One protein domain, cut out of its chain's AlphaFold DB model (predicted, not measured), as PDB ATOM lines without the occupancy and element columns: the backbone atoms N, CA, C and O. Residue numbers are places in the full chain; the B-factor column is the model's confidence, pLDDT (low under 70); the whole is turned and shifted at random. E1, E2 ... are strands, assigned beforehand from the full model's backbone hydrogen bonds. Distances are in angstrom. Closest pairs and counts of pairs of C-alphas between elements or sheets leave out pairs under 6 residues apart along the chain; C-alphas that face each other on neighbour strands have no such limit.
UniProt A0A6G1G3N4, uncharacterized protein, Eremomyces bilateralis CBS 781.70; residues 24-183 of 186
ATOM      1  N   ILE A  24       8.741 -39.700  -3.897       96.81
ATOM      2  CA  ILE A  24       8.936 -39.336  -2.490       96.81
ATOM      3  C   ILE A  24      10.074 -40.157  -1.866       96.81
ATOM      4  O   ILE A  24      10.340 -41.300  -2.234       96.81
ATOM      5  N   GLN A  25      10.758 -39.543  -0.912       96.44
ATOM      6  CA  GLN A  25      11.755 -40.146  -0.032       96.44
ATOM      7  C   GLN A  25      11.266 -40.156   1.420       96.44
ATOM      8  O   GLN A  25      11.511 -41.132   2.126       96.44
ATOM      9  N   ASN A  26      10.582 -39.090   1.853       97.44
ATOM     10  CA  ASN A  26       9.934 -39.024   3.158       97.44
ATOM     11  C   ASN A  26       8.477 -38.555   2.990       97.44
ATOM     12  O   ASN A  26       8.278 -37.517   2.357       97.44
ATOM     13  N   PRO A  27       7.477 -39.274   3.532       97.88
ATOM     14  CA  PRO A  27       7.605 -40.595   4.154       97.88
ATOM     15  C   PRO A  27       8.162 -41.658   3.201       97.88
ATOM     16  O   PRO A  27       8.100 -41.507   1.981       97.88
ATOM     17  N   ALA A  28       8.726 -42.724   3.773       96.62
ATOM     18  CA  ALA A  28       9.320 -43.798   2.987       96.62
ATOM     19  C   ALA A  28       8.229 -44.495   2.151       96.62
ATOM     20  O   ALA A  28       7.242 -44.973   2.724       96.62
ATOM     21  N   PRO A  29       8.370 -44.558   0.815       96.38
ATOM     22  CA  PRO A  29       7.343 -45.145  -0.026       96.38
ATOM     23  C   PRO A  29       7.253 -46.659   0.169       96.38
ATOM     24  O   PRO A  29       8.250 -47.348   0.402       96.38
ATOM     25  N   ILE A  30       6.045 -47.191   0.004       96.88
ATOM     26  CA  ILE A  30       5.788 -48.628  -0.061       96.88
ATOM     27  C   ILE A  30       6.525 -49.187  -1.290       96.88
ATOM     28  O   ILE A  30       6.398 -48.606  -2.378       96.88
ATOM     29  N   PRO A  31       7.277 -50.297  -1.170       93.38
ATOM     30  CA  PRO A  31       7.917 -50.935  -2.317       93.38
ATOM     31  C   PRO A  31       6.928 -51.191  -3.461       93.38
ATOM     32  O   PRO A  31       5.836 -51.708  -3.247       93.38
ATOM     33  N   GLY A  32       7.303 -50.802  -4.681       93.31
ATOM     34  CA  GLY A  32       6.450 -50.921  -5.869       93.31
ATOM     35  C   GLY A  32       5.422 -49.800  -6.052       93.31
ATOM     36  O   GLY A  32       4.921 -49.642  -7.156       93.31
ATOM     37  N   SER A  33       5.154 -48.977  -5.032       94.81
ATOM     38  CA  SER A  33       4.193 -47.861  -5.138       94.81
ATOM     39  C   SER A  33       4.799 -46.547  -5.621       94.81
ATOM     40  O   SER A  33       4.083 -45.562  -5.780       94.81
ATOM     41  N   ALA A  34       6.119 -46.509  -5.789       93.00
ATOM     42  CA  ALA A  34       6.840 -45.311  -6.188       93.00
ATOM     43  C   ALA A  34       7.798 -45.550  -7.367       93.00
ATOM     44  O   ALA A  34       8.986 -45.222  -7.267       93.00
ATOM     45  N   PRO A  35       7.324 -46.139  -8.485       93.00
ATOM     46  CA  PRO A  35       8.012 -45.937  -9.749       93.00
ATOM     47  C   PRO A  35       8.078 -44.430 -10.039       93.00
ATOM     48  O   PRO A  35       7.287 -43.635  -9.529       93.00
ATOM     49  N   LYS A  36       9.071 -44.030 -10.829       90.06
ATOM     50  CA  LYS A  36       9.263 -42.618 -11.171       90.06
ATOM     51  C   LYS A  36       8.237 -42.137 -12.201       90.06
ATOM     52  O   LYS A  36       7.999 -40.944 -12.283       90.06
ATOM     53  N   ASP A  37       7.672 -43.047 -12.987       90.50
ATOM     54  CA  ASP A  37       6.715 -42.730 -14.046       90.50
ATOM     55  C   ASP A  37       5.361 -42.273 -13.469       90.50
ATOM     56  O   ASP A  37       5.005 -42.666 -12.354       90.50
ATOM     57  N   PRO A  38       4.587 -41.459 -14.208       95.06
ATOM     58  CA  PRO A  38       3.218 -41.142 -13.819       95.06
ATOM     59  C   PRO A  38       2.333 -42.395 -13.839       95.06
ATOM     60  O   PRO A  38       2.677 -43.417 -14.436       95.06
ATOM     61  N   LEU A  39       1.157 -42.304 -13.214       96.12
ATOM     62  CA  LEU A  39       0.116 -43.316 -13.375       96.12
ATOM     63  C   LEU A  39      -0.245 -43.472 -14.857       96.12
ATOM     64  O   LEU A  39      -0.212 -42.513 -15.635       96.12
ATOM     65  N   ALA A  40      -0.647 -44.679 -15.243       95.94
ATOM     66  CA  ALA A  40      -1.123 -44.944 -16.587       95.94
ATOM     67  C   ALA A  40      -2.341 -44.061 -16.895       95.94
ATOM     68  O   ALA A  40      -3.292 -44.002 -16.116       95.94
ATOM     69  N   GLY A  41      -2.373 -43.432 -18.074       94.88
ATOM     70  CA  GLY A  41      -3.499 -42.579 -18.489       94.88
ATOM     71  C   GLY A  41      -4.849 -43.308 -18.582       94.88
ATOM     72  O   GLY A  41      -5.898 -42.672 -18.587       94.88
ATOM     73  N   SER A  42      -4.843 -44.645 -18.624       96.00
ATOM     74  CA  SER A  42      -6.040 -45.491 -18.519       96.00
ATOM     75  C   SER A  42      -6.575 -45.634 -17.087       96.00
ATOM     76  O   SER A  42      -7.678 -46.145 -16.902       96.00
ATOM     77  N   GLY A  43      -5.783 -45.262 -16.075       94.56
ATOM     78  CA  GLY A  43      -6.045 -45.513 -14.658       94.56
ATOM     79  C   GLY A  43      -5.849 -46.971 -14.231       94.56
ATOM     80  O   GLY A  43      -6.249 -47.340 -13.130       94.56
ATOM     81  N   SER A  44      -5.264 -47.830 -15.076       95.50
ATOM     82  CA  SER A  44      -5.151 -49.272 -14.799       95.50
ATOM     83  C   SER A  44      -4.274 -49.618 -13.596       95.50
ATOM     84  O   SER A  44      -4.406 -50.708 -13.042       95.50
ATOM     85  N   ASP A  45      -3.377 -48.714 -13.215       96.00
ATOM     86  CA  ASP A  45      -2.481 -48.841 -12.069       96.00
ATOM     87  C   ASP A  45      -2.867 -47.908 -10.905       96.00
ATOM     88  O   ASP A  45      -2.121 -47.760  -9.938       96.00
ATOM     89  N   PHE A  46      -4.054 -47.295 -10.960       96.50
ATOM     90  CA  PHE A  46      -4.591 -46.533  -9.841       96.50
ATOM     91  C   PHE A  46      -5.268 -47.451  -8.798       96.50
ATOM     92  O   PHE A  46      -6.063 -48.326  -9.173       96.50
ATOM     93  N   PRO A  47      -5.063 -47.205  -7.486       96.88
ATOM     94  CA  PRO A  47      -4.122 -46.248  -6.888       96.88
ATOM     95  C   PRO A  47      -2.722 -46.844  -6.665       96.88
ATOM     96  O   PRO A  47      -2.543 -48.061  -6.665       96.88
ATOM     97  N   CYS A  48      -1.744 -45.978  -6.370       97.12
ATOM     98  CA  CYS A  48      -0.422 -46.376  -5.866       97.12
ATOM     99  C   CYS A  48       0.343 -47.370  -6.766       97.12
ATOM    100  O   CYS A  48       1.034 -48.250  -6.250       97.12
ATOM    101  N   HIS A  49       0.189 -47.272  -8.089       96.56
ATOM    102  CA  HIS A  49       0.778 -48.190  -9.071       96.56
ATOM    103  C   HIS A  49       0.439 -49.674  -8.832       96.56
ATOM    104  O   HIS A  49       1.253 -50.562  -9.085       96.56
ATOM    105  N   SER A  50      -0.763 -49.955  -8.313       95.62
ATOM    106  CA  SER A  50      -1.236 -51.306  -7.963       95.62
ATOM    107  C   SER A  50      -0.333 -52.069  -6.981       95.62
ATOM    108  O   SER A  50      -0.358 -53.302  -6.940       95.62
ATOM    109  N   ALA A  51       0.469 -51.357  -6.187       95.38
ATOM    110  CA  ALA A  51       1.348 -51.961  -5.195       95.38
ATOM    111  C   ALA A  51       0.574 -52.648  -4.056       95.38
ATOM    112  O   ALA A  51      -0.569 -52.300  -3.753       95.38
ATOM    113  N   ASP A  52       1.225 -53.592  -3.369       94.00
ATOM    114  CA  ASP A  52       0.694 -54.161  -2.127       94.00
ATOM    115  C   ASP A  52       0.841 -53.149  -0.985       94.00
ATOM    116  O   ASP A  52       1.940 -52.884  -0.500       94.00
ATOM    117  N   LEU A  53      -0.284 -52.569  -0.565       94.06
ATOM    118  CA  LEU A  53      -0.290 -51.464   0.390       94.06
ATOM    119  C   LEU A  53      -0.235 -51.902   1.855       94.06
ATOM    120  O   LEU A  53       0.118 -51.097   2.717       94.06
ATOM    121  N   PHE A  54      -0.603 -53.148   2.161       88.44
ATOM    122  CA  PHE A  54      -0.877 -53.563   3.541       88.44
ATOM    123  C   PHE A  54       0.101 -54.606   4.073       88.44
ATOM    124  O   PHE A  54       0.322 -54.645   5.289       88.44
ATOM    125  N   ASN A  55       0.746 -55.386   3.202       89.12
ATOM    126  CA  ASN A  55       1.772 -56.349   3.605       89.12
ATOM    127  C   ASN A  55       3.169 -55.715   3.600       89.12
ATOM    128  O   ASN A  55       4.070 -56.132   2.875       89.12
ATOM    129  N   VAL A  56       3.355 -54.688   4.430       88.00
ATOM    130  CA  VAL A  56       4.620 -53.951   4.537       88.00
ATOM    131  C   VAL A  56       5.347 -54.205   5.853       88.00
ATOM    132  O   VAL A  56       4.732 -54.322   6.913       88.00
ATOM    133  N   GLY A  57       6.681 -54.257   5.786       81.50
ATOM    134  CA  GLY A  57       7.540 -54.547   6.939       81.50
ATOM    135  C   GLY A  57       7.760 -53.372   7.897       81.50
ATOM    136  O   GLY A  57       8.129 -53.591   9.047       81.50
ATOM    137  N   SER A  58       7.537 -52.129   7.459       89.00
ATOM    138  CA  SER A  58       7.679 -50.944   8.314       89.00
ATOM    139  C   SER A  58       6.676 -49.858   7.934       89.00
ATOM    140  O   SER A  58       6.230 -49.797   6.788       89.00
ATOM    141  N   ARG A  59       6.308 -49.026   8.914       96.12
ATOM    142  CA  ARG A  59       5.400 -47.884   8.765       96.12
ATOM    143  C   ARG A  59       6.073 -46.636   9.316       96.12
ATOM    144  O   ARG A  59       6.666 -46.690  10.392       96.12
ATOM    145  N   THR A  60       5.960 -45.514   8.614       97.19
ATOM    146  CA  THR A  60       6.422 -44.224   9.137       97.19
ATOM    147  C   THR A  60       5.446 -43.749  10.212       97.19
ATOM    148  O   THR A  60       4.260 -43.568   9.944       97.19
ATOM    149  N   SER A  61       5.923 -43.567  11.443       97.44
ATOM    150  CA  SER A  61       5.102 -42.974  12.502       97.44
ATOM    151  C   SER A  61       4.902 -41.486  12.226       97.44
ATOM    152  O   SER A  61       5.865 -40.786  11.916       97.44
ATOM    153  N   MET A  62       3.662 -41.013  12.333       97.94
ATOM    154  CA  MET A  62       3.320 -39.601  12.193       97.94
ATOM    155  C   MET A  62       2.359 -39.186  13.303       97.94
ATOM    156  O   MET A  62       1.371 -39.870  13.576       97.94
ATOM    157  N   ALA A  63       2.639 -38.058  13.944       98.00
ATOM    158  CA  ALA A  63       1.795 -37.519  15.002       98.00
ATOM    159  C   ALA A  63       0.886 -36.410  14.456       98.00
ATOM    160  O   ALA A  63       1.327 -35.562  13.676       98.00
ATOM    161  N   VAL A  64      -0.373 -36.396  14.891       98.25
ATOM    162  CA  VAL A  64      -1.311 -35.289  14.666       98.25
ATOM    163  C   VAL A  64      -0.841 -34.062  15.442       98.25
ATOM    164  O   VAL A  64      -0.608 -34.149  16.645       98.25
ATOM    165  N   GLY A  65      -0.722 -32.914  14.768       97.25
ATOM    166  CA  GLY A  65      -0.302 -31.641  15.369       97.25
ATOM    167  C   GLY A  65       1.158 -31.236  15.107       97.25
ATOM    168  O   GLY A  65       1.369 -30.142  14.589       97.25
ATOM    169  N   PRO A  66       2.181 -32.049  15.436       97.56
ATOM    170  CA  PRO A  66       3.569 -31.734  15.097       97.56
ATOM    171  C   PRO A  66       3.839 -31.683  13.587       97.56
ATOM    172  O   PRO A  66       3.198 -32.392  12.806       97.56
ATOM    173  N   SER A  67       4.850 -30.893  13.201       98.00
ATOM    174  CA  SER A  67       5.331 -30.837  11.815       98.00
ATOM    175  C   SER A  67       5.848 -32.200  11.359       98.00
ATOM    176  O   SER A  67       6.598 -32.872  12.069       98.00
ATOM    177  N   GLN A  68       5.440 -32.581  10.159       98.31
ATOM    178  CA  GLN A  68       5.893 -33.726   9.390       98.31
ATOM    179  C   GLN A  68       6.603 -33.209   8.141       98.31
ATOM    180  O   GLN A  68       6.323 -32.108   7.671       98.31
ATOM    181  N   LEU A  69       7.490 -34.021   7.578       98.06
ATOM    182  CA  LEU A  69       8.298 -33.617   6.436       98.06
ATOM    183  C   LEU A  69       7.908 -34.402   5.182       98.06
ATOM    184  O   LEU A  69       7.857 -35.630   5.203       98.06
ATOM    185  N   LEU A  70       7.676 -33.703   4.078       98.44
ATOM    186  CA  LEU A  70       7.611 -34.272   2.738       98.44
ATOM    187  C   LEU A  70       8.926 -33.979   2.014       98.44
ATOM    188  O   LEU A  70       9.276 -32.821   1.776       98.44
ATOM    189  N   GLU A  71       9.627 -35.036   1.619       97.44
ATOM    190  CA  GLU A  71      10.872 -34.945   0.861       97.44
ATOM    191  C   GLU A  71      10.828 -35.820  -0.377       97.44
ATOM    192  O   GLU A  71      10.277 -36.917  -0.351       97.44
ATOM    193  N   PHE A  72      11.503 -35.373  -1.432       97.12
ATOM    194  CA  PHE A  72      11.652 -36.125  -2.677       97.12
ATOM    195  C   PHE A  72      13.057 -36.697  -2.812       97.12
ATOM    196  O   PHE A  72      14.035 -36.041  -2.434       97.12
ATOM    197  N   ASN A  73      13.149 -37.886  -3.404       95.81
ATOM    198  CA  ASN A  73      14.409 -38.511  -3.770       95.81
ATOM    199  C   ASN A  73      15.048 -37.718  -4.917       95.81
ATOM    200  O   ASN A  73      14.414 -37.481  -5.941       95.81
ATOM    201  N   LEU A  74      16.308 -37.320  -4.760       95.62
ATOM    202  CA  LEU A  74      17.016 -36.503  -5.750       95.62
ATOM    203  C   LEU A  74      17.757 -37.330  -6.814       95.62
ATOM    204  O   LEU A  74      18.327 -36.768  -7.745       95.62
ATOM    205  N   GLY A  75      17.796 -38.658  -6.676       93.56
ATOM    206  CA  GLY A  75      18.481 -39.558  -7.604       93.56
ATOM    207  C   GLY A  75      19.965 -39.235  -7.764       93.56
ATOM    208  O   GLY A  75      20.491 -39.353  -8.865       93.56
ATOM    209  N   SER A  76      20.619 -38.730  -6.711       93.69
ATOM    210  CA  SER A  76      21.986 -38.188  -6.776       93.69
ATOM    211  C   SER A  76      22.173 -37.135  -7.881       93.69
ATOM    212  O   SER A  76      23.215 -37.077  -8.527       93.69
ATOM    213  N   GLY A  77      21.144 -36.319  -8.120       94.56
ATOM    214  CA  GLY A  77      21.126 -35.285  -9.151       94.56
ATOM    215  C   GLY A  77      20.463 -35.698 -10.463       94.56
ATOM    216  O   GLY A  77      20.247 -34.830 -11.305       94.56
ATOM    217  N   ALA A  78      20.113 -36.978 -10.637       94.25
ATOM    218  CA  ALA A  78      19.554 -37.500 -11.885       94.25
ATOM    219  C   ALA A  78      18.040 -37.295 -12.037       94.25
ATOM    220  O   ALA A  78      17.538 -37.297 -13.158       94.25
ATOM    221  N   ASN A  79      17.303 -37.120 -10.938       94.06
ATOM    222  CA  ASN A  79      15.874 -36.842 -11.032       94.06
ATOM    223  C   ASN A  79      15.732 -35.363 -11.420       94.06
ATOM    224  O   ASN A  79      15.952 -34.490 -10.601       94.06
ATOM    225  N   THR A  80      15.477 -35.033 -12.677       94.56
ATOM    226  CA  THR A  80      15.476 -33.641 -13.161       94.56
ATOM    227  C   THR A  80      14.166 -33.209 -13.806       94.56
ATOM    228  O   THR A  80      13.940 -32.009 -13.985       94.56
ATOM    229  N   ALA A  81      13.279 -34.159 -14.109       94.56
ATOM    230  CA  ALA A  81      11.976 -33.917 -14.710       94.56
ATOM    231  C   ALA A  81      10.976 -33.442 -13.646       94.56
ATOM    232  O   ALA A  81      10.137 -34.191 -13.154       94.56
ATOM    233  N   VAL A  82      11.130 -32.180 -13.247       95.06
ATOM    234  CA  VAL A  82      10.244 -31.476 -12.310       95.06
ATOM    235  C   VAL A  82       9.099 -30.749 -13.016       95.06
ATOM    236  O   VAL A  82       8.279 -30.138 -12.345       95.06
ATOM    237  N   HIS A  83       9.066 -30.772 -14.351       95.38
ATOM    238  CA  HIS A  83       7.973 -30.304 -15.208       95.38
ATOM    239  C   HIS A  83       7.465 -28.892 -14.912       95.38
ATOM    240  O   HIS A  83       6.269 -28.612 -14.982       95.38
ATOM    241  N   GLY A  84       8.380 -27.982 -14.581       95.94
ATOM    242  CA  GLY A  84       8.019 -26.612 -14.225       95.94
ATOM    243  C   GLY A  84       7.215 -26.505 -12.924       95.94
ATOM    244  O   GLY A  84       6.439 -25.562 -12.761       95.94
ATOM    245  N   GLY A  85       7.334 -27.503 -12.045       96.44
ATOM    246  CA  GLY A  85       6.536 -27.648 -10.838       96.44
ATOM    247  C   GLY A  85       5.134 -28.181 -11.135       96.44
ATOM    248  O   GLY A  85       4.943 -29.157 -11.863       96.44
ATOM    249  N   GLY A  86       4.137 -27.546 -10.532       97.44
ATOM    250  CA  GLY A  86       2.758 -28.016 -10.517       97.44
ATOM    251  C   GLY A  86       2.192 -27.985  -9.106       97.44
ATOM    252  O   GLY A  86       2.704 -27.277  -8.237       97.44
ATOM    253  N   SER A  87       1.121 -28.743  -8.890       98.50
ATOM    254  CA  SER A  87       0.424 -28.788  -7.604       98.50
ATOM    255  C   SER A  87       0.380 -30.203  -7.057       98.50
ATOM    256  O   SER A  87       0.238 -31.166  -7.812       98.50
ATOM    257  N   CYS A  88       0.471 -30.320  -5.738       98.38
ATOM    258  CA  CYS A  88       0.442 -31.594  -5.039       98.38
ATOM    259  C   CYS A  88      -0.656 -31.641  -3.984       98.38
ATOM    260  O   CYS A  88      -1.004 -30.624  -3.381       98.38
ATOM    261  N   GLN A  89      -1.148 -32.840  -3.697       98.69
ATOM    262  CA  GLN A  89      -1.971 -33.098  -2.521       98.69
ATOM    263  C   GLN A  89      -1.367 -34.223  -1.696       98.69
ATOM    264  O   GLN A  89      -0.776 -35.163  -2.227       98.69
ATOM    265  N   LEU A  90      -1.535 -34.112  -0.381       98.81
ATOM    266  CA  LEU A  90      -1.236 -35.172   0.570       98.81
ATOM    267  C   LEU A  90      -2.566 -35.677   1.106       98.81
ATOM    268  O   LEU A  90      -3.373 -34.890   1.605       98.81
ATOM    269  N   SER A  91      -2.802 -36.975   0.974       98.75
ATOM    270  CA  SER A  91      -4.061 -37.613   1.355       98.75
ATOM    271  C   SER A  91      -3.822 -38.815   2.252       98.75
ATOM    272  O   SER A  91      -2.780 -39.459   2.170       98.75
ATOM    273  N   LEU A  92      -4.810 -39.139   3.081       98.56
ATOM    274  CA  LEU A  92      -4.842 -40.354   3.889       98.56
ATOM    275  C   LEU A  92      -6.047 -41.216   3.516       98.56
ATOM    276  O   LEU A  92      -7.126 -40.700   3.221       98.56
ATOM    277  N   THR A  93      -5.886 -42.531   3.612       98.31
ATOM    278  CA  THR A  93      -6.996 -43.488   3.627       98.31
ATOM    279  C   THR A  93      -6.772 -44.562   4.686       98.31
ATOM    280  O   THR A  93      -5.645 -44.994   4.932       98.31
ATOM    281  N   TYR A  94      -7.870 -44.992   5.300       96.94
ATOM    282  CA  TYR A  94      -7.934 -46.151   6.198       96.94
ATOM    283  C   TYR A  94      -8.662 -47.334   5.544       96.94
ATOM    284  O   TYR A  94      -8.814 -48.386   6.165       96.94
ATOM    285  N   GLU A  95      -9.157 -47.160   4.314       97.44
ATOM    286  CA  GLU A  95      -9.841 -48.212   3.569       97.44
ATOM    287  C   GLU A  95      -8.847 -49.320   3.212       97.44
ATOM    288  O   GLU A  95      -7.732 -49.047   2.778       97.44
ATOM    289  N   LYS A  96      -9.256 -50.575   3.403       95.50
ATOM    290  CA  LYS A  96      -8.424 -51.765   3.166       95.50
ATOM    291  C   LYS A  96      -8.916 -52.606   1.997       95.50
ATOM    292  O   LYS A  96      -8.187 -53.465   1.515       95.50
ATOM    293  N   ASN A  97     -10.149 -52.386   1.546       95.38
ATOM    294  CA  ASN A  97     -10.712 -53.067   0.396       95.38
ATOM    295  C   ASN A  97     -10.100 -52.499  -0.906       95.38
ATOM    296  O   ASN A  97     -10.303 -51.316  -1.200       95.38
ATOM    297  N   PRO A  98      -9.410 -53.325  -1.720       92.75
ATOM    298  CA  PRO A  98      -8.767 -52.874  -2.957       92.75
ATOM    299  C   PRO A  98      -9.711 -52.241  -3.985       92.75
ATOM    300  O   PRO A  98      -9.300 -51.355  -4.727       92.75
ATOM    301  N   GLU A  99     -10.975 -52.661  -4.040       93.69
ATOM    302  CA  GLU A  99     -11.955 -52.093  -4.970       93.69
ATOM    303  C   GLU A  99     -12.384 -50.697  -4.525       93.69
ATOM    304  O   GLU A  99     -12.445 -49.778  -5.338       93.69
ATOM    305  N   LYS A 100     -12.610 -50.505  -3.222       96.94
ATOM    306  CA  LYS A 100     -12.987 -49.198  -2.670       96.94
ATOM    307  C   LYS A 100     -11.843 -48.193  -2.699       96.94
ATOM    308  O   LYS A 100     -12.089 -46.996  -2.790       96.94
ATOM    309  N   LEU A 101     -10.595 -48.654  -2.668       96.50
ATOM    310  CA  LEU A 101      -9.425 -47.790  -2.835       96.50
ATOM    311  C   LEU A 101      -9.370 -47.102  -4.210       96.50
ATOM    312  O   LEU A 101      -8.737 -46.051  -4.327       96.50
ATOM    313  N   LYS A 102     -10.059 -47.654  -5.220       95.31
ATOM    314  CA  LYS A 102     -10.220 -47.032  -6.543       95.31
ATOM    315  C   LYS A 102     -11.234 -45.886  -6.555       95.31
ATOM    316  O   LYS A 102     -11.270 -45.126  -7.517       95.31
ATOM    317  N   ASP A 103     -12.048 -45.749  -5.510       96.06
ATOM    318  CA  ASP A 103     -12.924 -44.595  -5.344       96.06
ATOM    319  C   ASP A 103     -12.125 -43.438  -4.712       96.06
ATOM    320  O   ASP A 103     -11.634 -43.580  -3.584       96.06
ATOM    321  N   PRO A 104     -11.989 -42.277  -5.382       90.44
ATOM    322  CA  PRO A 104     -11.322 -41.116  -4.798       90.44
ATOM    323  C   PRO A 104     -11.964 -40.657  -3.479       90.44
ATOM    324  O   PRO A 104     -11.273 -40.081  -2.643       90.44
ATOM    325  N   ALA A 105     -13.245 -40.954  -3.225       95.69
ATOM    326  CA  ALA A 105     -13.906 -40.633  -1.961       95.69
ATOM    327  C   ALA A 105     -13.314 -41.379  -0.750       95.69
ATOM    328  O   ALA A 105     -13.486 -40.919   0.389       95.69
ATOM    329  N   SER A 106     -12.595 -42.483  -0.971       97.62
ATOM    330  CA  SER A 106     -11.851 -43.207   0.068       97.62
ATOM    331  C   SER A 106     -10.627 -42.436   0.565       97.62
ATOM    332  O   SER A 106     -10.129 -42.716   1.653       97.62
ATOM    333  N   TRP A 107     -10.162 -41.440  -0.189       98.31
ATOM    334  CA  TRP A 107      -8.989 -40.639   0.133       98.31
ATOM    335  C   TRP A 107      -9.408 -39.281   0.692       98.31
ATOM    336  O   TRP A 107     -10.234 -38.571   0.119       98.31
ATOM    337  N   LYS A 108      -8.847 -38.908   1.843       98.19
ATOM    338  CA  LYS A 108      -9.102 -37.622   2.496       98.19
ATOM    339  C   LYS A 108      -7.857 -36.758   2.404       98.19
ATOM    340  O   LYS A 108      -6.822 -37.110   2.965       98.19
ATOM    341  N   VAL A 109      -7.969 -35.636   1.703       98.50
ATOM    342  CA  VAL A 109      -6.895 -34.645   1.593       98.50
ATOM    343  C   VAL A 109      -6.635 -34.040   2.971       98.50
ATOM    344  O   VAL A 109      -7.559 -33.558   3.623       98.50
ATOM    345  N   ILE A 110      -5.375 -34.059   3.401       98.44
ATOM    346  CA  ILE A 110      -4.910 -33.442   4.651       98.44
ATOM    347  C   ILE A 110      -4.064 -32.193   4.407       98.44
ATOM    348  O   ILE A 110      -3.926 -31.362   5.299       98.44
ATOM    349  N   TYR A 111      -3.503 -32.050   3.205       98.50
ATOM    350  CA  TYR A 111      -2.687 -30.902   2.832       98.50
ATOM    351  C   TYR A 111      -2.711 -30.702   1.318       98.50
ATOM    352  O   TYR A 111      -2.805 -31.665   0.554       98.50
ATOM    353  N   SER A 112      -2.634 -29.453   0.868       98.56
ATOM    354  CA  SER A 112      -2.555 -29.104  -0.553       98.56
ATOM    355  C   SER A 112      -1.444 -28.088  -0.758       98.56
ATOM    356  O   SER A 112      -1.374 -27.086  -0.050       98.56
ATOM    357  N   ILE A 113      -0.587 -28.363  -1.731       98.56
ATOM    358  CA  ILE A 113       0.494 -27.489  -2.170       98.56
ATOM    359  C   ILE A 113       0.085 -27.006  -3.555       98.56
ATOM    360  O   ILE A 113       0.143 -27.765  -4.523       98.56
ATOM    361  N   VAL A 114      -0.417 -25.777  -3.623       97.50
ATOM    362  CA  VAL A 114      -0.861 -25.163  -4.875       97.50
ATOM    363  C   VAL A 114       0.319 -24.396  -5.449       97.50
ATOM    364  O   VAL A 114       0.778 -23.442  -4.826       97.50
ATOM    365  N   GLU A 115       0.795 -24.840  -6.613       95.19
ATOM    366  CA  GLU A 115       2.051 -24.401  -7.235       95.19
ATOM    367  C   GLU A 115       3.313 -24.756  -6.424       95.19
ATOM    368  O   GLU A 115       3.261 -25.228  -5.289       95.19
ATOM    369  N   GLY A 116       4.489 -24.591  -7.036       95.38
ATOM    370  CA  GLY A 116       5.774 -24.789  -6.359       95.38
ATOM    371  C   GLY A 116       6.136 -26.242  -6.031       95.38
ATOM    372  O   GLY A 116       7.204 -26.485  -5.465       95.38
ATOM    373  N   CYS A 117       5.294 -27.222  -6.379       97.50
ATOM    374  CA  CYS A 117       5.548 -28.632  -6.108       97.50
ATOM    375  C   CYS A 117       5.978 -29.392  -7.379       97.50
ATOM    376  O   CYS A 117       5.237 -29.369  -8.360       97.50
ATOM    377  N   PRO A 118       7.139 -30.078  -7.395       96.50
ATOM    378  CA  PRO A 118       8.161 -30.125  -6.343       96.50
ATOM    379  C   PRO A 118       9.167 -28.958  -6.418       96.50
ATOM    380  O   PRO A 118      10.098 -28.900  -5.618       96.50
ATOM    381  N   THR A 119       9.034 -28.046  -7.382       96.94
ATOM    382  CA  THR A 119       9.949 -26.915  -7.584       96.94
ATOM    383  C   THR A 119       9.191 -25.625  -7.894       96.94
ATOM    384  O   THR A 119       8.076 -25.668  -8.412       96.94
ATOM    385  N   ASN A 120       9.845 -24.485  -7.657       96.56
ATOM    386  CA  ASN A 120       9.430 -23.176  -8.173       96.56
ATOM    387  C   ASN A 120      10.090 -22.834  -9.523       96.56
ATOM    388  O   ASN A 120       9.819 -21.781 -10.098       96.56
ATOM    389  N   TYR A 121      10.995 -23.679 -10.023       96.69
ATOM    390  CA  TYR A 121      11.597 -23.477 -11.332       96.69
ATOM    391  C   TYR A 121      10.609 -23.810 -12.444       96.69
ATOM    392  O   TYR A 121       9.930 -24.829 -12.396       96.69
ATOM    393  N   TRP A 122      10.571 -22.976 -13.481       93.75
ATOM    394  CA  TRP A 122       9.592 -23.085 -14.566       93.75
ATOM    395  C   TRP A 122       9.930 -24.150 -15.623       93.75
ATOM    396  O   TRP A 122       9.158 -24.354 -16.548       93.75
ATOM    397  N   TRP A 123      11.075 -24.828 -15.508       95.12
ATOM    398  CA  TRP A 123      11.544 -25.853 -16.449       95.12
ATOM    399  C   TRP A 123      12.056 -27.093 -15.710       95.12
ATOM    400  O   TRP A 123      12.031 -27.151 -14.483       95.12
ATOM    401  N   ASN A 124      12.538 -28.088 -16.456       95.75
ATOM    402  CA  ASN A 124      13.297 -29.199 -15.883       95.75
ATOM    403  C   ASN A 124      14.673 -28.732 -15.394       95.75
ATOM    404  O   ASN A 124      15.248 -27.787 -15.935       95.75
ATOM    405  N   LEU A 125      15.186 -29.383 -14.353       95.31
ATOM    406  CA  LEU A 125      16.473 -29.041 -13.753       95.31
ATOM    407  C   LEU A 125      17.634 -29.566 -14.604       95.31
ATOM    408  O   LEU A 125      17.523 -30.597 -15.254       95.31
ATOM    409  N   ASP A 126      18.787 -28.905 -14.532       94.88
ATOM    410  CA  ASP A 126      20.029 -29.477 -15.073       94.88
ATOM    411  C   ASP A 126      20.551 -30.591 -14.148       94.88
ATOM    412  O   ASP A 126      21.077 -31.610 -14.591       94.88
ATOM    413  N   THR A 127      20.376 -30.405 -12.836       95.56
ATOM    414  CA  THR A 127      20.676 -31.396 -11.802       95.56
ATOM    415  C   THR A 127      19.733 -31.227 -10.615       95.56
ATOM    416  O   THR A 127      19.425 -30.103 -10.203       95.56
ATOM    417  N   ALA A 128      19.264 -32.337 -10.051       96.25
ATOM    418  CA  ALA A 128      18.464 -32.319  -8.835       96.25
ATOM    419  C   ALA A 128      19.313 -31.941  -7.618       96.25
ATOM    420  O   ALA A 128      20.248 -32.645  -7.240       96.25
ATOM    421  N   LYS A 129      18.920 -30.879  -6.924       96.75
ATOM    422  CA  LYS A 129      19.486 -30.514  -5.622       96.75
ATOM    423  C   LYS A 129      18.392 -30.002  -4.702       96.75
ATOM    424  O   LYS A 129      17.395 -29.468  -5.180       96.75
ATOM    425  N   ARG A 130      18.562 -30.156  -3.388       97.12
ATOM    426  CA  ARG A 130      17.627 -29.600  -2.400       97.12
ATOM    427  C   ARG A 130      17.710 -28.074  -2.427       97.12
ATOM    428  O   ARG A 130      18.806 -27.520  -2.519       97.12
ATOM    429  N   CYS A 131      16.567 -27.403  -2.340       96.88
ATOM    430  CA  CYS A 131      16.544 -25.964  -2.119       96.88
ATOM    431  C   CYS A 131      17.155 -25.611  -0.760       96.88
ATOM    432  O   CYS A 131      16.902 -26.286   0.237       96.88
ATOM    433  N   VAL A 132      17.945 -24.537  -0.728       95.50
ATOM    434  CA  VAL A 132      18.489 -23.963   0.507       95.50
ATOM    435  C   VAL A 132      17.664 -22.721   0.853       95.50
ATOM    436  O   VAL A 132      17.659 -21.775   0.053       95.50
ATOM    437  N   PRO A 133      16.966 -22.688   2.004       89.88
ATOM    438  CA  PRO A 133      16.182 -21.529   2.414       89.88
ATOM    439  C   PRO A 133      17.014 -20.240   2.410       89.88
ATOM    440  O   PRO A 133      18.148 -20.217   2.880       89.88
ATOM    441  N   GLY A 134      16.458 -19.169   1.840       91.12
ATOM    442  CA  GLY A 134      17.122 -17.863   1.746       91.12
ATOM    443  C   GLY A 134      18.204 -17.738   0.667       91.12
ATOM    444  O   GLY A 134      18.699 -16.636   0.456       91.12
ATOM    445  N   SER A 135      18.551 -18.809  -0.057       94.00
ATOM    446  CA  SER A 135      19.571 -18.729  -1.119       94.00
ATOM    447  C   SER A 135      19.131 -17.935  -2.357       94.00
ATOM    448  O   SER A 135      19.978 -17.500  -3.132       94.00
ATOM    449  N   GLY A 136      17.820 -17.778  -2.573       93.75
ATOM    450  CA  GLY A 136      17.257 -17.214  -3.807       93.75
ATOM    451  C   GLY A 136      17.374 -18.134  -5.029       93.75
ATOM    452  O   GLY A 136      16.859 -17.799  -6.094       93.75
ATOM    453  N   ASP A 137      18.018 -19.295  -4.894       94.88
ATOM    454  CA  ASP A 137      18.107 -20.282  -5.961       94.88
ATOM    455  C   ASP A 137      16.789 -21.045  -6.073       94.88
ATOM    456  O   ASP A 137      16.366 -21.720  -5.136       94.88
ATOM    457  N   ILE A 138      16.143 -20.930  -7.231       94.94
ATOM    458  CA  ILE A 138      14.899 -21.638  -7.537       94.94
ATOM    459  C   ILE A 138      15.137 -22.926  -8.328       94.94
ATOM    460  O   ILE A 138      14.220 -23.736  -8.423       94.94
ATOM    461  N   LYS A 139      16.344 -23.149  -8.879       97.19
ATOM    462  CA  LYS A 139      16.712 -24.344  -9.662       97.19
ATOM    463  C   LYS A 139      17.033 -25.518  -8.738       97.19
ATOM    464  O   LYS A 139      18.153 -26.032  -8.694       97.19
ATOM    465  N   CYS A 140      16.043 -25.918  -7.962       97.25
ATOM    466  CA  CYS A 140      16.177 -26.902  -6.905       97.25
ATOM    467  C   CYS A 140      14.826 -27.560  -6.607       97.25
ATOM    468  O   CYS A 140      13.785 -27.172  -7.133       97.25
ATOM    469  N   VAL A 141      14.852 -28.579  -5.760       97.62
ATOM    470  CA  VAL A 141      13.692 -29.353  -5.328       97.62
ATOM    471  C   VAL A 141      13.359 -28.970  -3.895       97.62
ATOM    472  O   VAL A 141      14.199 -29.109  -2.993       97.62
ATOM    473  N   ASN A 142      12.131 -28.502  -3.697       97.50
ATOM    474  CA  ASN A 142      11.598 -28.113  -2.403       97.50
ATOM    475  C   ASN A 142      11.443 -29.338  -1.488       97.50
ATOM    476  O   ASN A 142      11.258 -30.467  -1.944       97.50
ATOM    477  N   ALA A 143      11.516 -29.099  -0.184       97.06
ATOM    478  CA  ALA A 143      10.958 -29.976   0.836       97.06
ATOM    479  C   ALA A 143       9.827 -29.202   1.513       97.06
ATOM    480  O   ALA A 143       9.888 -27.972   1.587       97.06
ATOM    481  N   PHE A 144       8.797 -29.906   1.963       97.81
ATOM    482  CA  PHE A 144       7.617 -29.269   2.527       97.81
ATOM    483  C   PHE A 144       7.383 -29.767   3.939       97.81
ATOM    484  O   PHE A 144       7.184 -30.961   4.154       97.81
ATOM    485  N   ASP A 145       7.352 -28.836   4.879       98.12
ATOM    486  CA  ASP A 145       6.742 -29.085   6.171       98.12
ATOM    487  C   ASP A 145       5.220 -29.094   6.004       98.12
ATOM    488  O   ASP A 145       4.638 -28.234   5.335       98.12
ATOM    489  N   PHE A 146       4.570 -30.080   6.605       98.31
ATOM    490  CA  PHE A 146       3.118 -30.160   6.679       98.31
ATOM    491  C   PHE A 146       2.694 -30.638   8.062       98.31
ATOM    492  O   PHE A 146       3.480 -31.175   8.833       98.31
ATOM    493  N   THR A 147       1.430 -30.443   8.407       98.31
ATOM    494  CA  THR A 147       0.877 -30.911   9.679       98.31
ATOM    495  C   THR A 147      -0.316 -31.801   9.400       98.31
ATOM    496  O   THR A 147      -1.151 -31.476   8.557       98.31
ATOM    497  N   ILE A 148      -0.413 -32.919  10.116       98.31
ATOM    498  CA  ILE A 148      -1.627 -33.733  10.088       98.31
ATOM    499  C   ILE A 148      -2.686 -33.012  10.932       98.31
ATOM    500  O   ILE A 148      -2.428 -32.748  12.112       98.31
ATOM    501  N   PRO A 149      -3.849 -32.659  10.353       97.25
ATOM    502  CA  PRO A 149      -4.821 -31.811  11.022       97.25
ATOM    503  C   PRO A 149      -5.513 -32.536  12.187       97.25
ATOM    504  O   PRO A 149      -5.671 -33.763  12.155       97.25
ATOM    505  N   PRO A 150      -5.997 -31.789  13.197       94.44
ATOM    506  CA  PRO A 150      -6.903 -32.334  14.201       94.44
ATOM    507  C   PRO A 150      -8.121 -32.987  13.536       94.44
ATOM    508  O   PRO A 150      -8.651 -32.466  12.555       94.44
ATOM    509  N   GLY A 151      -8.580 -34.119  14.068       92.19
ATOM    510  CA  GLY A 151      -9.701 -34.875  13.491       92.19
ATOM    511  C   GLY A 151      -9.298 -36.104  12.685       92.19
ATOM    512  O   GLY A 151     -10.139 -36.960  12.417       92.19
ATOM    513  N   VAL A 152      -8.016 -36.244  12.343       97.19
ATOM    514  CA  VAL A 152      -7.496 -37.504  11.805       97.19
ATOM    515  C   VAL A 152      -7.462 -38.550  12.921       97.19
ATOM    516  O   VAL A 152      -7.098 -38.245  14.057       97.19
ATOM    517  N   LYS A 153      -7.885 -39.776  12.601       97.38
ATOM    518  CA  LYS A 153      -7.951 -40.887  13.554       97.38
ATOM    519  C   LYS A 153      -6.575 -41.476  13.858       97.38
ATOM    520  O   LYS A 153      -5.664 -41.365  13.047       97.38
ATOM    521  N   ASN A 154      -6.438 -42.126  15.004       98.00
ATOM    522  CA  ASN A 154      -5.293 -42.977  15.300       98.00
ATOM    523  C   ASN A 154      -5.316 -44.256  14.446       98.00
ATOM    524  O   ASN A 154      -6.377 -44.740  14.046       98.00
ATOM    525  N   GLY A 155      -4.135 -44.836  14.222       96.75
ATOM    526  CA  GLY A 155      -3.971 -46.163  13.630       96.75
ATOM    527  C   GLY A 155      -3.257 -46.185  12.281       96.75
ATOM    528  O   GLY A 155      -2.774 -45.173  11.771       96.75
ATOM    529  N   ASP A 156      -3.169 -47.387  11.717       97.25
ATOM    530  CA  ASP A 156      -2.483 -47.620  10.449       97.25
ATOM    531  C   ASP A 156      -3.301 -47.090   9.267       97.25
ATOM    532  O   ASP A 156      -4.472 -47.443   9.095       97.25
ATOM    533  N   ALA A 157      -2.648 -46.292   8.425       97.69
ATOM    534  CA  ALA A 157      -3.223 -45.670   7.243       97.69
ATOM    535  C   ALA A 157      -2.268 -45.765   6.049       97.69
ATOM    536  O   ALA A 157      -1.072 -46.042   6.194       97.69
ATOM    537  N   ILE A 158      -2.796 -45.479   4.861       98.44
ATOM    538  CA  ILE A 158      -1.989 -45.225   3.669       98.44
ATOM    539  C   ILE A 158      -1.968 -43.726   3.416       98.44
ATOM    540  O   ILE A 158      -3.012 -43.089   3.269       98.44
ATOM    541  N   PHE A 159      -0.763 -43.178   3.361       98.69
ATOM    542  CA  PHE A 159      -0.485 -41.831   2.902       98.69
ATOM    543  C   PHE A 159      -0.264 -41.853   1.396       98.69
ATOM    544  O   PHE A 159       0.485 -42.692   0.906       98.69
ATOM    545  N   ALA A 160      -0.873 -40.921   0.673       98.69
ATOM    546  CA  ALA A 160      -0.612 -40.701  -0.740       98.69
ATOM    547  C   ALA A 160      -0.130 -39.275  -0.973       98.69
ATOM    548  O   ALA A 160      -0.795 -38.313  -0.586       98.69
ATOM    549  N   TRP A 161       1.002 -39.160  -1.659       98.69
ATOM    550  CA  TRP A 161       1.381 -37.953  -2.372       98.69
ATOM    551  C   TRP A 161       0.881 -38.079  -3.804       98.69
ATOM    552  O   TRP A 161       1.200 -39.056  -4.481       98.69
ATOM    553  N   THR A 162       0.115 -37.094  -4.258       98.44
ATOM    554  CA  THR A 162      -0.249 -36.938  -5.664       98.44
ATOM    555  C   THR A 162       0.320 -35.640  -6.201       98.44
ATOM    556  O   THR A 162       0.358 -34.637  -5.488       98.44
ATOM    557  N   TRP A 163       0.761 -35.651  -7.456       98.38
ATOM    558  CA  TRP A 163       1.285 -34.475  -8.143       98.38
ATOM    559  C   TRP A 163       0.733 -34.392  -9.559       98.38
ATOM    560  O   TRP A 163       0.762 -35.364 -10.310       98.38
ATOM    561  N   PHE A 164       0.246 -33.206  -9.904       97.69
ATOM    562  CA  PHE A 164      -0.172 -32.838 -11.246       97.69
ATOM    563  C   PHE A 164       0.845 -31.843 -11.791       97.69
ATOM    564  O   PHE A 164       0.993 -30.734 -11.261       97.69
ATOM    565  N   ASN A 165       1.571 -32.268 -12.818       95.94
ATOM    566  CA  ASN A 165       2.656 -31.513 -13.421       95.94
ATOM    567  C   ASN A 165       2.140 -30.276 -14.171       95.94
ATOM    568  O   ASN A 165       1.082 -30.290 -14.803       95.94
ATOM    569  N   ASN A 166       2.908 -29.188 -14.123       96.75
ATOM    570  CA  ASN A 166       2.549 -27.950 -14.813       96.75
ATOM    571  C   ASN A 166       2.753 -28.083 -16.336       96.75
ATOM    572  O   ASN A 166       1.831 -27.874 -17.132       96.75
ATOM    573  N   LEU A 167       3.948 -28.509 -16.753       93.75
ATOM    574  CA  LEU A 167       4.372 -28.601 -18.154       93.75
ATOM    575  C   LEU A 167       4.514 -30.045 -18.640       93.75
ATOM    576  O   LEU A 167       4.752 -30.946 -17.849       93.75
ATOM    577  N   GLY A 168       4.422 -30.255 -19.955       92.00
ATOM    578  CA  GLY A 168       4.534 -31.579 -20.580       92.00
ATOM    579  C   GLY A 168       3.177 -32.239 -20.817       92.00
ATOM    580  O   GLY A 168       2.170 -31.546 -20.984       92.00
ATOM    581  N   GLU A 169       3.138 -33.569 -20.826       93.19
ATOM    582  CA  GLU A 169       1.888 -34.325 -20.944       93.19
ATOM    583  C   GLU A 169       0.961 -34.067 -19.750       93.19
ATOM    584  O   GLU A 169       1.355 -33.477 -18.745       93.19
ATOM    585  N   ARG A 170      -0.318 -34.421 -19.875       95.38
ATOM    586  CA  ARG A 170      -1.283 -34.260 -18.779       95.38
ATOM    587  C   ARG A 170      -1.209 -35.486 -17.881       95.38
ATOM    588  O   ARG A 170      -1.880 -36.482 -18.137       95.38
ATOM    589  N   GLU A 171      -0.362 -35.411 -16.864       95.19
ATOM    590  CA  GLU A 171       0.013 -36.561 -16.051       95.19
ATOM    591  C   GLU A 171      -0.432 -36.398 -14.594       95.19
ATOM    592  O   GLU A 171      -0.620 -35.297 -14.069       95.19
ATOM    593  N   MET A 172      -0.592 -37.539 -13.932       97.00
ATOM    594  CA  MET A 172      -0.794 -37.622 -12.494       97.00
ATOM    595  C   MET A 172       0.236 -38.593 -11.932       97.00
ATOM    596  O   MET A 172       0.241 -39.772 -12.274       97.00
ATOM    597  N   TYR A 173       1.083 -38.102 -11.043       97.62
ATOM    598  CA  TYR A 173       2.014 -38.919 -10.275       97.62
ATOM    599  C   TYR A 173       1.358 -39.283  -8.953       97.62
ATOM    600  O   TYR A 173       0.645 -38.465  -8.363       97.62
ATOM    601  N   MET A 174       1.599 -40.500  -8.474       98.12
ATOM    602  CA  MET A 174       1.107 -40.940  -7.176       98.12
ATOM    603  C   MET A 174       2.122 -41.862  -6.518       98.12
ATOM    604  O   MET A 174       2.450 -42.911  -7.058       98.12
ATOM    605  N   ASN A 175       2.597 -41.509  -5.328       98.19
ATOM    606  CA  ASN A 175       3.370 -42.433  -4.500       98.19
ATOM    607  C   ASN A 175       2.688 -42.613  -3.159       98.19
ATOM    608  O   ASN A 175       2.110 -41.667  -2.616       98.19
ATOM    609  N   CYS A 176       2.796 -43.818  -2.611       98.31
ATOM    610  CA  CYS A 176       2.129 -44.159  -1.371       98.31
ATOM    611  C   CYS A 176       3.123 -44.603  -0.305       98.31
ATOM    612  O   CYS A 176       4.140 -45.222  -0.593       98.31
ATOM    613  N   ALA A 177       2.823 -44.282   0.945       98.31
ATOM    614  CA  ALA A 177       3.598 -44.681   2.105       98.31
ATOM    615  C   ALA A 177       2.662 -45.295   3.142       98.31
ATOM    616  O   ALA A 177       1.539 -44.830   3.338       98.31
ATOM    617  N   ALA A 178       3.126 -46.335   3.825       98.25
ATOM    618  CA  ALA A 178       2.395 -46.891   4.947       98.25
ATOM    619  C   ALA A 178       2.764 -46.099   6.197       98.25
ATOM    620  O   ALA A 178       3.943 -45.970   6.537       98.25
ATOM    621  N   VAL A 179       1.758 -45.561   6.876       98.25
ATOM    622  CA  VAL A 179       1.952 -44.679   8.026       98.25
ATOM    623  C   VAL A 179       1.172 -45.187   9.229       98.25
ATOM    624  O   VAL A 179       0.168 -45.882   9.083       98.25
ATOM    625  N   SER A 180       1.646 -44.848  10.424       97.75
ATOM    626  CA  SER A 180       0.925 -45.103  11.672       97.75
ATOM    627  C   SER A 180       0.650 -43.768  12.353       97.75
ATOM    628  O   SER A 180       1.587 -43.080  12.775       97.75
ATOM    629  N   ILE A 181      -0.625 -43.377  12.381       98.31
ATOM    630  CA  ILE A 181      -1.071 -42.095  12.919       98.31
ATOM    631  C   ILE A 181      -1.245 -42.196  14.433       98.31
ATOM    632  O   ILE A 181      -1.860 -43.136  14.940       98.31
ATOM    633  N   THR A 182      -0.711 -41.207  15.145       97.75
ATOM    634  CA  THR A 182      -0.742 -41.116  16.612       97.75
ATOM    635  C   THR A 182      -1.183 -39.728  17.077       97.75
ATOM    636  O   THR A 182      -1.041 -38.748  16.346       97.75
ATOM    637  N   GLY A 183      -1.722 -39.625  18.296       95.62
ATOM    638  CA  GLY A 183      -2.197 -38.352  18.862       95.62
ATOM    639  C   GLY A 183      -3.459 -37.786  18.195       95.62
ATOM    640  O   GLY A 183      -3.810 -36.631  18.424       95.62
TER     641      GLY A 183
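Overview. This is residues 24 to 183 of the 186 residues of an uncharacterized protein of Eremomyces bilateralis CBS 781.70 (UniProt A0A6G1G3N4). With little regular structure among long loops, this is a small sandwich: the curled sheet E2 E8 E7 E4 E5 partly face to face with the small sheet E1 E3 E6. The 160 printed residues include eight named strands, E1 to E8 in chain order, holding only 53 residues, and no named helix: all strand. The larger sheet is mixed, the smaller antiparallel. The whole is compact, with radius of gyration of the C-alphas 15.4 A and spans of 41 by 37 by 27 A.

Along the chain. E1, residues 24 to 26, begins at C-alpha 24 (8.936, -39.336, -2.490). E2 is residues 60 to 63, E3 67 to 72, E4 86 to 93 (23.1 A), E5 108 to 113, E6 144 to 147, E7 155 to 165 (31.5 A). E8, 172 to 182, ends at C-alpha 182 (-0.742, -41.116, 16.612).

Arrangement. E7 is antiparallel to E8, a hairpin (N 159 to O 177, 2.8 A), and to E4 (N 160 to O 91, 2.8 A). E4 and E5 form a hairpin (N 110 to O 90, 2.8 A). E2 is parallel to E8 (N 62 to O 180, 3.0 A). E3 is antiparallel to E1 (N 71 to O 26, 2.9 A) and E6 (N 70 to O 144, 2.8 A).

Size, cuts and confidence. The printed part has no cut. Links E1 to E2, E3 to E4, E4 to E5 and E5 to E6 are long. No printed residue is under 70.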